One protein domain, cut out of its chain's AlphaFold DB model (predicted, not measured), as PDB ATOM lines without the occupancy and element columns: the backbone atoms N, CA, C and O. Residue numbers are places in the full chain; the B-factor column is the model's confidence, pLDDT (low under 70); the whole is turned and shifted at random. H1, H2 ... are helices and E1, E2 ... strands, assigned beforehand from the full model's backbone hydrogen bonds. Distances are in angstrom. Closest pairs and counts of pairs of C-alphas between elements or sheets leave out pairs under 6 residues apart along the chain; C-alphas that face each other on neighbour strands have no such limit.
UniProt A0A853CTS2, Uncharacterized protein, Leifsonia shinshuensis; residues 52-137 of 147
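This is residues 52 to 137 of the 147 residues of an uncharacterized protein of Leifsonia shinshuensis (UniProt A0A853CTS2). What shape do these atoms make? A strongly twisted sheet of five strands forms the core, with H2 and H3 on opposite faces, H4 packed on E5, and H1 out beside H3. How is it built? The 86 printed residues include four named helices and five named strands, H1 E1 H2 E2 E3 H3 E4 H4 E5, a mixed class. The sheet order is E1 E2 E3 E4 E5, mixed; the whole is compact, with a radius of gyration of the C-alphas of 11.8 A and spans of 34 by 29 by 21 A.

Where are the strands? E1 is residues 65 to 68, E2 89 to 94 and 15.1 A long, E3 97 to 100, E4 117 to 120, and E5 133 to 136, ending at C-alpha 136 (-1.480, -17.556, 64.696). Where are the helices? H1 is residues 52 to 59, 10.4 A long from C-alpha 52 (7.078, -37.420, 70.960); H2 is 74 to 80, H3 109 to 113, H4 121 to 127.

What joins the strands? Antiparallel E1 and E2 have N 67 and O 90 at 2.8 A; the hairpin E2 and E3 has N 91 and O 99 at 2.8 A. Antiparallel E3 and E4 have N 98 and O 118 at 2.8 A; parallel E4 and E5 have N 136 and O 119 at 2.9 A. E4, H4, E5 form a strand-helix-strand unit, parallel strands with a helix between, its crossover right-handed. Where are the helices? H4 is on the sheet at a height of 7.7 A, its closest C-alphas to E5 being Cys 121 and Cys 135, 4.8 A. H1 only grazes the sheet and touches H3, the closest C-alphas being Val 53 and Val 112, 6.1 A. In H1, H2, H3 and H4 every O i to N i+4 pair is within hydrogen-bond range.

How far does it reach? The two C-alphas farthest apart, Ala 58 and Gly 84, are 35.6 A apart. Is it unbroken and confident? The printed part has no cut and no long link; pLDDT is under 70 at residues 83 to 85.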
ATOM      1  N   LEU A  52       7.289 -38.818  71.320       93.69
ATOM      2  CA  LEU A  52       7.078 -37.420  70.960       93.69
ATOM      3  C   LEU A  52       8.119 -36.525  71.627       93.69
ATOM      4  O   LEU A  52       8.740 -35.717  70.940       93.69
ATOM      5  N   VAL A  53       8.370 -36.704  72.923       95.25
ATOM      6  CA  VAL A  53       9.390 -35.934  73.648       95.25
ATOM      7  C   VAL A  53      10.778 -36.189  73.057       95.25
ATOM      8  O   VAL A  53      11.498 -35.231  72.769       95.25
ATOM      9  N   GLN A  54      11.114 -37.446  72.756       95.94
ATOM     10  CA  GLN A  54      12.378 -37.782  72.092       95.94
ATOM     11  C   GLN A  54      12.505 -37.082  70.731       95.94
ATOM     12  O   GLN A  54      13.554 -36.525  70.404       95.94
ATOM     13  N   LYS A  55      11.424 -37.068  69.938       95.19
ATOM     14  CA  LYS A  55      11.378 -36.369  68.647       95.19
ATOM     15  C   LYS A  55      11.561 -34.860  68.818       95.19
ATOM     16  O   LYS A  55      12.338 -34.278  68.065       95.19
ATOM     17  N   ILE A  56      10.888 -34.238  69.788       95.50
ATOM     18  CA  ILE A  56      11.034 -32.808  70.092       95.50
ATOM     19  C   ILE A  56      12.477 -32.484  70.445       95.50
ATOM     20  O   ILE A  56      13.054 -31.607  69.818       95.50
ATOM     21  N   LYS A  57      13.093 -33.219  71.373       95.75
ATOM     22  CA  LYS A  57      14.481 -32.968  71.784       95.75
ATOM     23  C   LYS A  57      15.475 -33.143  70.642       95.75
ATOM     24  O   LYS A  57      16.465 -32.418  70.575       95.75
ATOM     25  N   ALA A  58      15.211 -34.087  69.738       96.38
ATOM     26  CA  ALA A  58      16.036 -34.303  68.556       96.38
ATOM     27  C   ALA A  58      15.866 -33.198  67.496       96.38
ATOM     28  O   ALA A  58      16.844 -32.809  66.865       96.38
ATOM     29  N   GLN A  59      14.641 -32.707  67.278       95.81
ATOM     30  CA  GLN A  59      14.344 -31.677  66.272       95.81
ATOM     31  C   GLN A  59      14.639 -30.257  66.767       95.81
ATOM     32  O   GLN A  59      15.083 -29.414  65.991       95.81
ATOM     33  N   PHE A  60      14.412 -30.013  68.053       96.00
ATOM     34  CA  PHE A  60      14.542 -28.728  68.728       96.00
ATOM     35  C   PHE A  60      15.382 -28.912  70.001       96.00
ATOM     36  O   PHE A  60      14.846 -29.056  71.105       96.00
ATOM     37  N   PRO A  61      16.720 -28.936  69.874       96.44
ATOM     38  CA  PRO A  61      17.603 -29.030  71.028       96.44
ATOM     39  C   PRO A  61      17.343 -27.897  72.030       96.44
ATOM     40  O   PRO A  61      17.261 -26.729  71.656       96.44
ATOM     41  N   GLY A  62      17.222 -28.245  73.314       96.31
ATOM     42  CA  GLY A  62      16.939 -27.289  74.393       96.31
ATOM     43  C   GLY A  62      15.459 -27.129  74.755       96.31
ATOM     44  O   GLY A  62      15.162 -26.386  75.684       96.31
ATOM     45  N   TYR A  63      14.552 -27.839  74.077       96.81
ATOM     46  CA  TYR A  63      13.122 -27.879  74.397       96.81
ATOM     47  C   TYR A  63      12.742 -29.221  75.061       96.81
ATOM     48  O   TYR A  63      13.362 -30.243  74.756       96.81
ATOM     49  N   PRO A  64      11.721 -29.265  75.940       96.69
ATOM     50  CA  PRO A  64      10.929 -28.135  76.431       96.69
ATOM     51  C   PRO A  64      11.677 -27.280  77.471       96.69
ATOM     52  O   PRO A  64      12.559 -27.771  78.174       96.69
ATOM     53  N   VAL A  65      11.299 -26.005  77.595       97.62
ATOM     54  CA  VAL A  65      11.924 -25.041  78.519       97.62
ATOM     55  C   VAL A  65      10.904 -24.045  79.065       97.62
ATOM     56  O   VAL A  65       9.965 -23.662  78.373       97.62
ATOM     57  N   VAL A  66      11.073 -23.610  80.315       97.31
ATOM     58  CA  VAL A  66      10.240 -22.552  80.907       97.31
ATOM     59  C   VAL A  66      10.756 -21.181  80.473       97.31
ATOM     60  O   VAL A  66      11.944 -20.898  80.606       97.31
ATOM     61  N   VAL A  67       9.855 -20.318  80.010       97.62
ATOM     62  CA  VAL A  67      10.151 -18.962  79.529       97.62
ATOM     63  C   VAL A  67       9.219 -17.932  80.160       97.62
ATOM     64  O   VAL A  67       8.124 -18.257  80.625       97.62
ATOM     65  N   SER A  68       9.643 -16.668  80.179       96.50
ATOM     66  CA  SER A  68       8.793 -15.565  80.632       96.50
ATOM     67  C   SER A  68       7.711 -15.246  79.598       96.50
ATOM     68  O   SER A  68       8.010 -15.128  78.411       96.50
ATOM     69  N   VAL A  69       6.476 -14.984  80.038       95.06
ATOM     70  CA  VAL A  69       5.402 -14.462  79.162       95.06
ATOM     71  C   VAL A  69       5.798 -13.129  78.510       95.06
ATOM     72  O   VAL A  69       5.343 -12.807  77.417       95.06
ATOM     73  N   ALA A  70       6.680 -12.348  79.139       94.44
ATOM     74  CA  ALA A  70       7.163 -11.093  78.565       94.44
ATOM     75  C   ALA A  70       8.133 -11.291  77.384       94.44
ATOM     76  O   ALA A  70       8.390 -10.344  76.645       94.44
ATOM     77  N   SER A  71       8.679 -12.498  77.216       96.50
ATOM     78  CA  SER A  71       9.662 -12.811  76.172       96.50
ATOM     79  C   SER A  71       9.040 -13.262  74.851       96.50
ATOM     80  O   SER A  71       9.744 -13.311  73.840       96.50
ATOM     81  N   VAL A  72       7.748 -13.606  74.856       96.44
ATOM     82  CA  VAL A  72       7.059 -14.261  73.734       96.44
ATOM     83  C   VAL A  72       6.258 -13.273  72.879       96.44
ATOM     84  O   VAL A  72       6.083 -12.105  73.232       96.44
ATOM     85  N   ASP A  73       5.752 -13.748  71.739       96.44
ATOM     86  CA  ASP A  73       4.868 -12.984  70.850       96.44
ATOM     87  C   ASP A  73       3.652 -12.411  71.603       96.44
ATOM     88  O   ASP A  73       3.038 -13.076  72.442       96.44
ATOM     89  N   SER A  74       3.276 -11.171  71.279       94.50
ATOM     90  CA  SER A  74       2.220 -10.439  71.986       94.50
ATOM     91  C   SER A  74       0.844 -11.101  71.904       94.50
ATOM     92  O   SER A  74       0.023 -10.931  72.803       94.50
ATOM     93  N   ARG A  75       0.575 -11.870  70.844       95.56
ATOM     94  CA  ARG A  75      -0.690 -12.599  70.676       95.56
ATOM     95  C   ARG A  75      -0.770 -13.772  71.646       95.56
ATOM     96  O   ARG A  75      -1.809 -13.979  72.266       95.56
ATOM     97  N   VAL A  76       0.346 -14.479  71.818       95.12
ATOM     98  CA  VAL A  76       0.479 -15.568  72.791       95.12
ATOM     99  C   VAL A  76       0.375 -15.019  74.208       95.12
ATOM    100  O   VAL A  76      -0.411 -15.535  75.000       95.12
ATOM    101  N   SER A  77       1.116 -13.954  74.526       93.19
ATOM    102  CA  SER A  77       1.086 -13.374  75.870       93.19
ATOM    103  C   SER A  77      -0.301 -12.844  76.231       93.19
ATOM    104  O   SER A  77      -0.812 -13.164  77.304       93.19
ATOM    105  N   TYR A  78      -0.964 -12.140  75.307       91.44
ATOM    106  CA  TYR A  78      -2.343 -11.692  75.485       91.44
ATOM    107  C   TYR A  78      -3.295 -12.865  75.729       91.44
ATOM    108  O   TYR A  78      -4.056 -12.841  76.695       91.44
ATOM    109  N   TRP A  79      -3.224 -13.910  74.897       91.62
ATOM    110  CA  TRP A  79      -4.080 -15.087  75.030       91.62
ATOM    111  C   TRP A  79      -3.869 -15.822  76.353       91.62
ATOM    112  O   TRP A  79      -4.839 -16.188  77.009       91.62
ATOM    113  N   SER A  80      -2.614 -15.986  76.781       88.38
ATOM    114  CA  SER A  80      -2.274 -16.668  78.036       88.38
ATOM    115  C   SER A  80      -2.842 -15.980  79.284       88.38
ATOM    116  O   SER A  80      -3.040 -16.634  80.306       88.38
ATOM    117  N   GLY A  81      -3.140 -14.678  79.197       82.44
ATOM    118  CA  GLY A  81      -3.780 -13.900  80.260       82.44
ATOM    119  C   GLY A  81      -5.311 -13.836  80.175       82.44
ATOM    120  O   GLY A  81      -5.950 -13.292  81.083       82.44
ATOM    121  N   LEU A  82      -5.931 -14.361  79.110       78.75
ATOM    122  CA  LEU A  82      -7.390 -14.381  78.992       78.75
ATOM    123  C   LEU A  82      -7.979 -15.335  80.038       78.75
ATOM    124  O   LEU A  82      -7.640 -16.511  80.094       78.75
ATOM    125  N   GLY A  83      -8.869 -14.810  80.882       63.06
ATOM    126  CA  GLY A  83      -9.447 -15.538  82.020       63.06
ATOM    127  C   GLY A  83      -9.016 -15.018  83.395       63.06
ATOM    128  O   GLY A  83      -9.453 -15.555  84.407       63.06
ATOM    129  N   GLY A  84      -8.199 -13.958  83.452       58.88
ATOM    130  CA  GLY A  84      -7.799 -13.317  84.714       58.88
ATOM    131  C   GLY A  84      -6.715 -14.076  85.483       58.88
ATOM    132  O   GLY A  84      -6.382 -13.704  86.607       58.88
ATOM    133  N   SER A  85      -6.149 -15.126  84.887       63.59
ATOM    134  CA  SER A  85      -5.003 -15.842  85.435       63.59
ATOM    135  C   SER A  85      -3.737 -15.007  85.263       63.59
ATOM    136  O   SER A  85      -3.389 -14.590  84.160       63.59
ATOM    137  N   SER A  86      -3.020 -14.784  86.362       72.88
ATOM    138  CA  SER A  86      -1.703 -14.145  86.382       72.88
ATOM    139  C   SER A  86      -0.623 -15.113  85.886       72.88
ATOM    140  O   SER A  86       0.293 -15.466  86.630       72.88
ATOM    141  N   VAL A  87      -0.761 -15.608  84.654       84.81
ATOM    142  CA  VAL A  87       0.261 -16.447  84.025       84.81
ATOM    143  C   VAL A  87       1.461 -15.553  83.734       84.81
ATOM    144  O   VAL A  87       1.377 -14.612  82.951       84.81
ATOM    145  N   THR A  88       2.574 -15.811  84.414       91.06
ATOM    146  CA  THR A  88       3.838 -15.080  84.225       91.06
ATOM    147  C   THR A  88       4.875 -15.908  83.472       91.06
ATOM    148  O   THR A  88       5.844 -15.358  82.947       91.06
ATOM    149  N   GLN A  89       4.661 -17.222  83.395       95.06
ATOM    150  CA  GLN A  89       5.567 -18.189  82.791       95.06
ATOM    151  C   GLN A  89       4.811 -19.124  81.850       95.06
ATOM    152  O   GLN A  89       3.663 -19.493  82.105       95.06
ATOM    153  N   LEU A  90       5.486 -19.529  80.782       95.56
ATOM    154  CA  LEU A  90       5.021 -20.526  79.823       95.56
ATOM    155  C   LEU A  90       6.069 -21.627  79.704       95.56
ATOM    156  O   LEU A  90       7.244 -21.405  79.986       95.56
ATOM    157  N   VAL A  91       5.651 -22.796  79.241       97.06
ATOM    158  CA  VAL A  91       6.559 -23.835  78.760       97.06
ATOM    159  C   VAL A  91       6.617 -23.727  77.245       97.06
ATOM    160  O   VAL A  91       5.614 -23.959  76.578       97.06
ATOM    161  N   ALA A  92       7.774 -23.369  76.696       97.75
ATOM    162  CA  ALA A  92       8.040 -23.491  75.272       97.75
ATOM    163  C   ALA A  92       8.338 -24.965  74.963       97.75
ATOM    164  O   ALA A  92       9.313 -25.529  75.462       97.75
ATOM    165  N   VAL A  93       7.479 -25.600  74.167       97.12
ATOM    166  CA  VAL A  93       7.578 -27.027  73.801       97.12
ATOM    167  C   VAL A  93       8.215 -27.231  72.427       97.12
ATOM    168  O   VAL A  93       8.733 -28.302  72.134       97.12
ATOM    169  N   ALA A  94       8.196 -26.190  71.601       96.75
ATOM    170  CA  ALA A  94       8.923 -26.060  70.346       96.75
ATOM    171  C   ALA A  94       9.085 -24.553  70.045       96.75
ATOM    172  O   ALA A  94       8.391 -23.749  70.673       96.75
ATOM    173  N   PRO A  95       9.943 -24.154  69.088       97.25
ATOM    174  CA  PRO A  95      10.159 -22.747  68.757       97.25
ATOM    175  C   PRO A  95       8.857 -21.988  68.464       97.25
ATOM    176  O   PRO A  95       8.195 -22.246  67.459       97.25
ATOM    177  N   GLY A  96       8.479 -21.036  69.317       96.56
ATOM    178  CA  GLY A  96       7.241 -20.269  69.132       96.56
ATOM    179  C   GLY A  96       5.945 -21.050  69.399       96.56
ATOM    180  O   GLY A  96       4.880 -20.632  68.938       96.56
ATOM    181  N   VAL A  97       6.013 -22.175  70.119       97.38
ATOM    182  CA  VAL A  97       4.859 -22.978  70.550       97.38
ATOM    183  C   VAL A  97       4.935 -23.219  72.050       97.38
ATOM    184  O   VAL A  97       5.932 -23.721  72.570       97.38
ATOM    185  N   TYR A  98       3.851 -22.886  72.740       96.75
ATOM    186  CA  TYR A  98       3.832 -22.717  74.181       96.75
ATOM    187  C   TYR A  98       2.638 -23.405  74.836       96.75
ATOM    188  O   TYR A  98       1.583 -23.595  74.228       96.75
ATOM    189  N   GLU A  99       2.789 -23.685  76.122       95.19
ATOM    190  CA  GLU A  99       1.719 -24.076  77.031       95.19
ATOM    191  C   GLU A  99       1.817 -23.274  78.335       95.19
ATOM    192  O   GLU A  99       2.895 -22.811  78.716       95.19
ATOM    193  N   ALA A 100       0.690 -23.063  79.019       92.38
ATOM    194  CA  ALA A 100       0.682 -22.347  80.292       92.38
ATOM    195  C   ALA A 100       1.417 -23.158  81.367       92.38
ATOM    196  O   ALA A 100       1.054 -24.302  81.629       92.38
ATOM    197  N   TYR A 101       2.430 -22.569  82.008       92.44
ATOM    198  CA  TYR A 101       3.188 -23.270  83.042       92.44
ATOM    199  C   TYR A 101       2.354 -23.451  84.315       92.44
ATOM    200  O   TYR A 101       1.805 -22.491  84.861       92.44
ATOM    201  N   ASN A 102       2.301 -24.683  84.816       90.69
ATOM    202  CA  ASN A 102       1.710 -25.037  86.094       90.69
ATOM    203  C   ASN A 102       2.814 -25.484  87.072       90.69
ATOM    204  O   ASN A 102       3.369 -26.573  86.908       90.69
ATOM    205  N   PRO A 103       3.104 -24.721  88.142       89.81
ATOM    206  CA  PRO A 103       4.160 -25.071  89.091       89.81
ATOM    207  C   PRO A 103       3.890 -26.368  89.872       89.81
ATOM    208  O   PRO A 103       4.815 -26.926  90.456       89.81
ATOM    209  N   ALA A 104       2.648 -26.870  89.886       91.88
ATOM    210  CA  ALA A 104       2.321 -28.176  90.459       91.88
ATOM    211  C   ALA A 104       2.717 -29.356  89.548       91.88
ATOM    212  O   ALA A 104       2.718 -30.499  90.002       91.88
ATOM    213  N   VAL A 105       3.055 -29.092  88.281       90.44
ATOM    214  CA  VAL A 105       3.514 -30.080  87.297       90.44
ATOM    215  C   VAL A 105       4.941 -29.701  86.877       90.44
ATOM    216  O   VAL A 105       5.120 -28.984  85.892       90.44
ATOM    217  N   PRO A 106       5.968 -30.127  87.639       88.19
ATOM    218  CA  PRO A 106       7.356 -29.730  87.396       88.19
ATOM    219  C   PRO A 106       8.020 -30.486  86.236       88.19
ATOM    220  O   PRO A 106       9.054 -30.047  85.737       88.19
ATOM    221  N   ASP A 107       7.460 -31.622  85.811       93.88
ATOM    222  CA  ASP A 107       7.976 -32.373  84.666       93.88
ATOM    223  C   ASP A 107       7.560 -31.696  83.354       93.88
ATOM    224  O   ASP A 107       6.406 -31.770  82.930       93.88
ATOM    225  N   LEU A 108       8.522 -31.040  82.703       94.88
ATOM    226  CA  LEU A 108       8.294 -30.320  81.452       94.88
ATOM    227  C   LEU A 108       7.963 -31.249  80.277       94.88
ATOM    228  O   LEU A 108       7.310 -30.813  79.331       94.88
ATOM    229  N   ASN A 109       8.367 -32.522  80.325       95.50
ATOM    230  CA  ASN A 109       8.053 -33.469  79.254       95.50
ATOM    231  C   ASN A 109       6.538 -33.724  79.166       95.50
ATOM    232  O   ASN A 109       6.014 -33.923  78.072       95.50
ATOM    233  N   LEU A 110       5.807 -33.611  80.283       94.12
ATOM    234  CA  LEU A 110       4.346 -33.743  80.288       94.12
ATOM    235  C   LEU A 110       3.645 -32.669  79.443       94.12
ATOM    236  O   LEU A 110       2.593 -32.948  78.871       94.12
ATOM    237  N   TYR A 111       4.236 -31.479  79.313       94.00
ATOM    238  CA  TYR A 111       3.710 -30.397  78.468       94.00
ATOM    239  C   TYR A 111       3.955 -30.653  76.986       94.00
ATOM    240  O   TYR A 111       3.291 -30.078  76.135       94.00
ATOM    241  N   VAL A 112       4.907 -31.516  76.635       94.31
ATOM    242  CA  VAL A 112       5.051 -31.986  75.253       94.31
ATOM    243  C   VAL A 112       3.974 -33.030  74.956       94.31
ATOM    244  O   VAL A 112       3.312 -32.962  73.918       94.31
ATOM    245  N   ASP A 113       3.761 -33.955  75.892       92.19
ATOM    246  CA  ASP A 113       2.867 -35.103  75.723       92.19
ATOM    247  C   ASP A 113       1.375 -34.767  75.809       92.19
ATOM    248  O   ASP A 113       0.548 -35.480  75.239       92.19
ATOM    249  N   SER A 114       1.002 -33.713  76.532       87.00
ATOM    250  CA  SER A 114      -0.393 -33.485  76.912       87.00
ATOM    251  C   SER A 114      -0.761 -32.011  76.977       87.00
ATOM    252  O   SER A 114       0.114 -31.179  77.163       87.00
ATOM    253  N   GLY A 115      -2.062 -31.720  76.841       82.81
ATOM    254  CA  GLY A 115      -2.661 -30.391  77.029       82.81
ATOM    255  C   GLY A 115      -3.023 -29.666  75.726       82.81
ATOM    256  O   GLY A 115      -2.879 -30.214  74.635       82.81
ATOM    257  N   PRO A 116      -3.504 -28.419  75.780       87.12
ATOM    258  CA  PRO A 116      -3.613 -27.553  74.612       87.12
ATOM    259  C   PRO A 116      -2.327 -26.743  74.380       87.12
ATOM    260  O   PRO A 116      -1.683 -26.322  75.334       87.12
ATOM    261  N   VAL A 117      -1.969 -26.491  73.120       93.69
ATOM    262  CA  VAL A 117      -0.823 -25.628  72.765       93.69
ATOM    263  C   VAL A 117      -1.274 -24.309  72.155       93.69
ATOM    264  O   VAL A 117      -2.351 -24.203  71.564       93.69
ATOM    265  N   MET A 118      -0.429 -23.290  72.258       95.62
ATOM    266  CA  MET A 118      -0.648 -22.004  71.612       95.62
ATOM    267  C   MET A 118       0.614 -21.491  70.922       95.62
ATOM    268  O   MET A 118       1.706 -21.672  71.448       95.62
ATOM    269  N   GLY A 119       0.493 -20.864  69.751       97.38
ATOM    270  CA  GLY A 119       1.673 -20.413  69.005       97.38
ATOM    271  C   GLY A 119       1.543 -20.504  67.490       97.38
ATOM    272  O   GLY A 119       0.489 -20.194  66.937       97.38
ATOM    273  N   ASP A 120       2.622 -20.896  66.815       97.44
ATOM    274  CA  ASP A 120       2.666 -20.921  65.350       97.44
ATOM    275  C   ASP A 120       1.777 -22.023  64.749       97.44
ATOM    276  O   ASP A 120       1.916 -23.204  65.076       97.44
ATOM    277  N   CYS A 121       0.872 -21.649  63.836       96.06
ATOM    278  CA  CYS A 121      -0.067 -22.592  63.221       96.06
ATOM    279  C   CYS A 121       0.625 -23.718  62.443       96.06
ATOM    280  O   CYS A 121       0.179 -24.870  62.494       96.06
ATOM    281  N   ILE A 122       1.699 -23.409  61.713       96.25
ATOM    282  CA  ILE A 122       2.401 -24.395  60.888       96.25
ATOM    283  C   ILE A 122       3.116 -25.384  61.802       96.25
ATOM    284  O   ILE A 122       2.983 -26.597  61.614       96.25
ATOM    285  N   LEU A 123       3.823 -24.884  62.816       95.69
ATOM    286  CA  LEU A 123       4.591 -25.739  63.709       95.69
ATOM    287  C   LEU A 123       3.695 -26.604  64.601       95.69
ATOM    288  O   LEU A 123       3.975 -27.794  64.757       95.69
ATOM    289  N   ILE A 124       2.591 -26.054  65.114       96.19
ATOM    290  CA  ILE A 124       1.591 -26.823  65.864       96.19
ATOM    291  C   ILE A 124       1.038 -27.947  64.998       96.19
ATOM    292  O   ILE A 124       1.065 -29.101  65.410       96.19
ATOM    293  N   LYS A 125       0.604 -27.659  63.767       95.31
ATOM    294  CA  LYS A 125       0.039 -28.690  62.889       95.31
ATOM    295  C   LYS A 125       1.061 -29.761  62.496       95.31
ATOM    296  O   LYS A 125       0.697 -30.923  62.339       95.31
ATOM    297  N   ALA A 126       2.328 -29.388  62.324       94.62
ATOM    298  CA  ALA A 126       3.394 -30.321  61.965       94.62
ATOM    299  C   ALA A 126       3.830 -31.223  63.135       94.62
ATOM    300  O   ALA A 126       4.281 -32.351  62.917       94.62
ATOM    301  N   THR A 127       3.715 -30.722  64.365       93.38
ATOM    302  CA  THR A 127       4.348 -31.333  65.544       93.38
ATOM    303  C   THR A 127       3.333 -31.923  66.520       93.38
ATOM    304  O   THR A 127       3.583 -32.976  67.101       93.38
ATOM    305  N   PHE A 128       2.172 -31.284  66.641       93.56
ATOM    306  CA  PHE A 128       1.100 -31.570  67.592       93.56
ATOM    307  C   PHE A 128      -0.286 -31.621  66.905       93.56
ATOM    308  O   PHE A 128      -1.211 -30.940  67.352       93.56
ATOM    309  N   PRO A 129      -0.464 -32.393  65.813       90.56
ATOM    310  CA  PRO A 129      -1.667 -32.334  64.971       90.56
ATOM    311  C   PRO A 129      -2.972 -32.678  65.703       90.56
ATOM    312  O   PRO A 129      -4.032 -32.200  65.305       90.56
ATOM    313  N   ASP A 130      -2.890 -33.481  66.764       89.81
ATOM    314  CA  ASP A 130      -4.051 -33.983  67.506       89.81
ATOM    315  C   ASP A 130      -4.362 -33.165  68.772       89.81
ATOM    316  O   ASP A 130      -5.300 -33.480  69.506       89.81
ATOM    317  N   ARG A 131      -3.578 -32.116  69.065       85.62
ATOM    318  CA  ARG A 131      -3.771 -31.284  70.260       85.62
ATOM    319  C   ARG A 131      -4.766 -30.160  69.981       85.62
ATOM    320  O   ARG A 131      -4.740 -29.528  68.928       85.62
ATOM    321  N   GLY A 132      -5.619 -29.862  70.964       88.50
ATOM    322  CA  GLY A 132      -6.391 -28.619  70.950       88.50
ATOM    323  C   GLY A 132      -5.435 -27.427  70.899       88.50
ATOM    324  O   GLY A 132      -4.429 -27.418  71.609       88.50
ATOM    325  N   SER A 133      -5.713 -26.436  70.052       92.31
ATOM    326  CA  SER A 133      -4.757 -25.352  69.837       92.31
ATOM    327  C   SER A 133      -5.390 -23.992  69.612       92.31
ATOM    328  O   SER A 133      -6.430 -23.886  68.967       92.31
ATOM    329  N   THR A 134      -4.698 -22.948  70.062       95.12
ATOM    330  CA  THR A 134      -4.920 -21.571  69.596       95.12
ATOM    331  C   THR A 134      -3.690 -21.124  68.830       95.12
ATOM    332  O   THR A 134      -2.610 -21.060  69.405       95.12
ATOM    333  N   CYS A 135      -3.818 -20.834  67.542       95.81
ATOM    334  CA  CYS A 135      -2.648 -20.546  66.727       95.81
ATOM    335  C   CYS A 135      -2.772 -19.245  65.942       95.81
ATOM    336  O   CYS A 135      -3.872 -18.776  65.643       95.81
ATOM    337  N   TRP A 136      -1.615 -18.684  65.603       97.50
ATOM    338  CA  TRP A 136      -1.480 -17.556  64.696       97.50
ATOM    339  C   TRP A 136      -0.345 -17.814  63.714       97.50
ATOM    340  O   TRP A 136       0.612 -18.522  64.023       97.50
ATOM    341  N   ASP A 137      -0.424 -17.192  62.544       96.19
ATOM    342  CA  ASP A 137       0.652 -17.282  61.566       96.19
ATOM    343  C   ASP A 137       1.871 -16.459  62.008       96.19
ATOM    344  O   ASP A 137       1.746 -15.311  62.463       96.19
TER     345      ASP A 137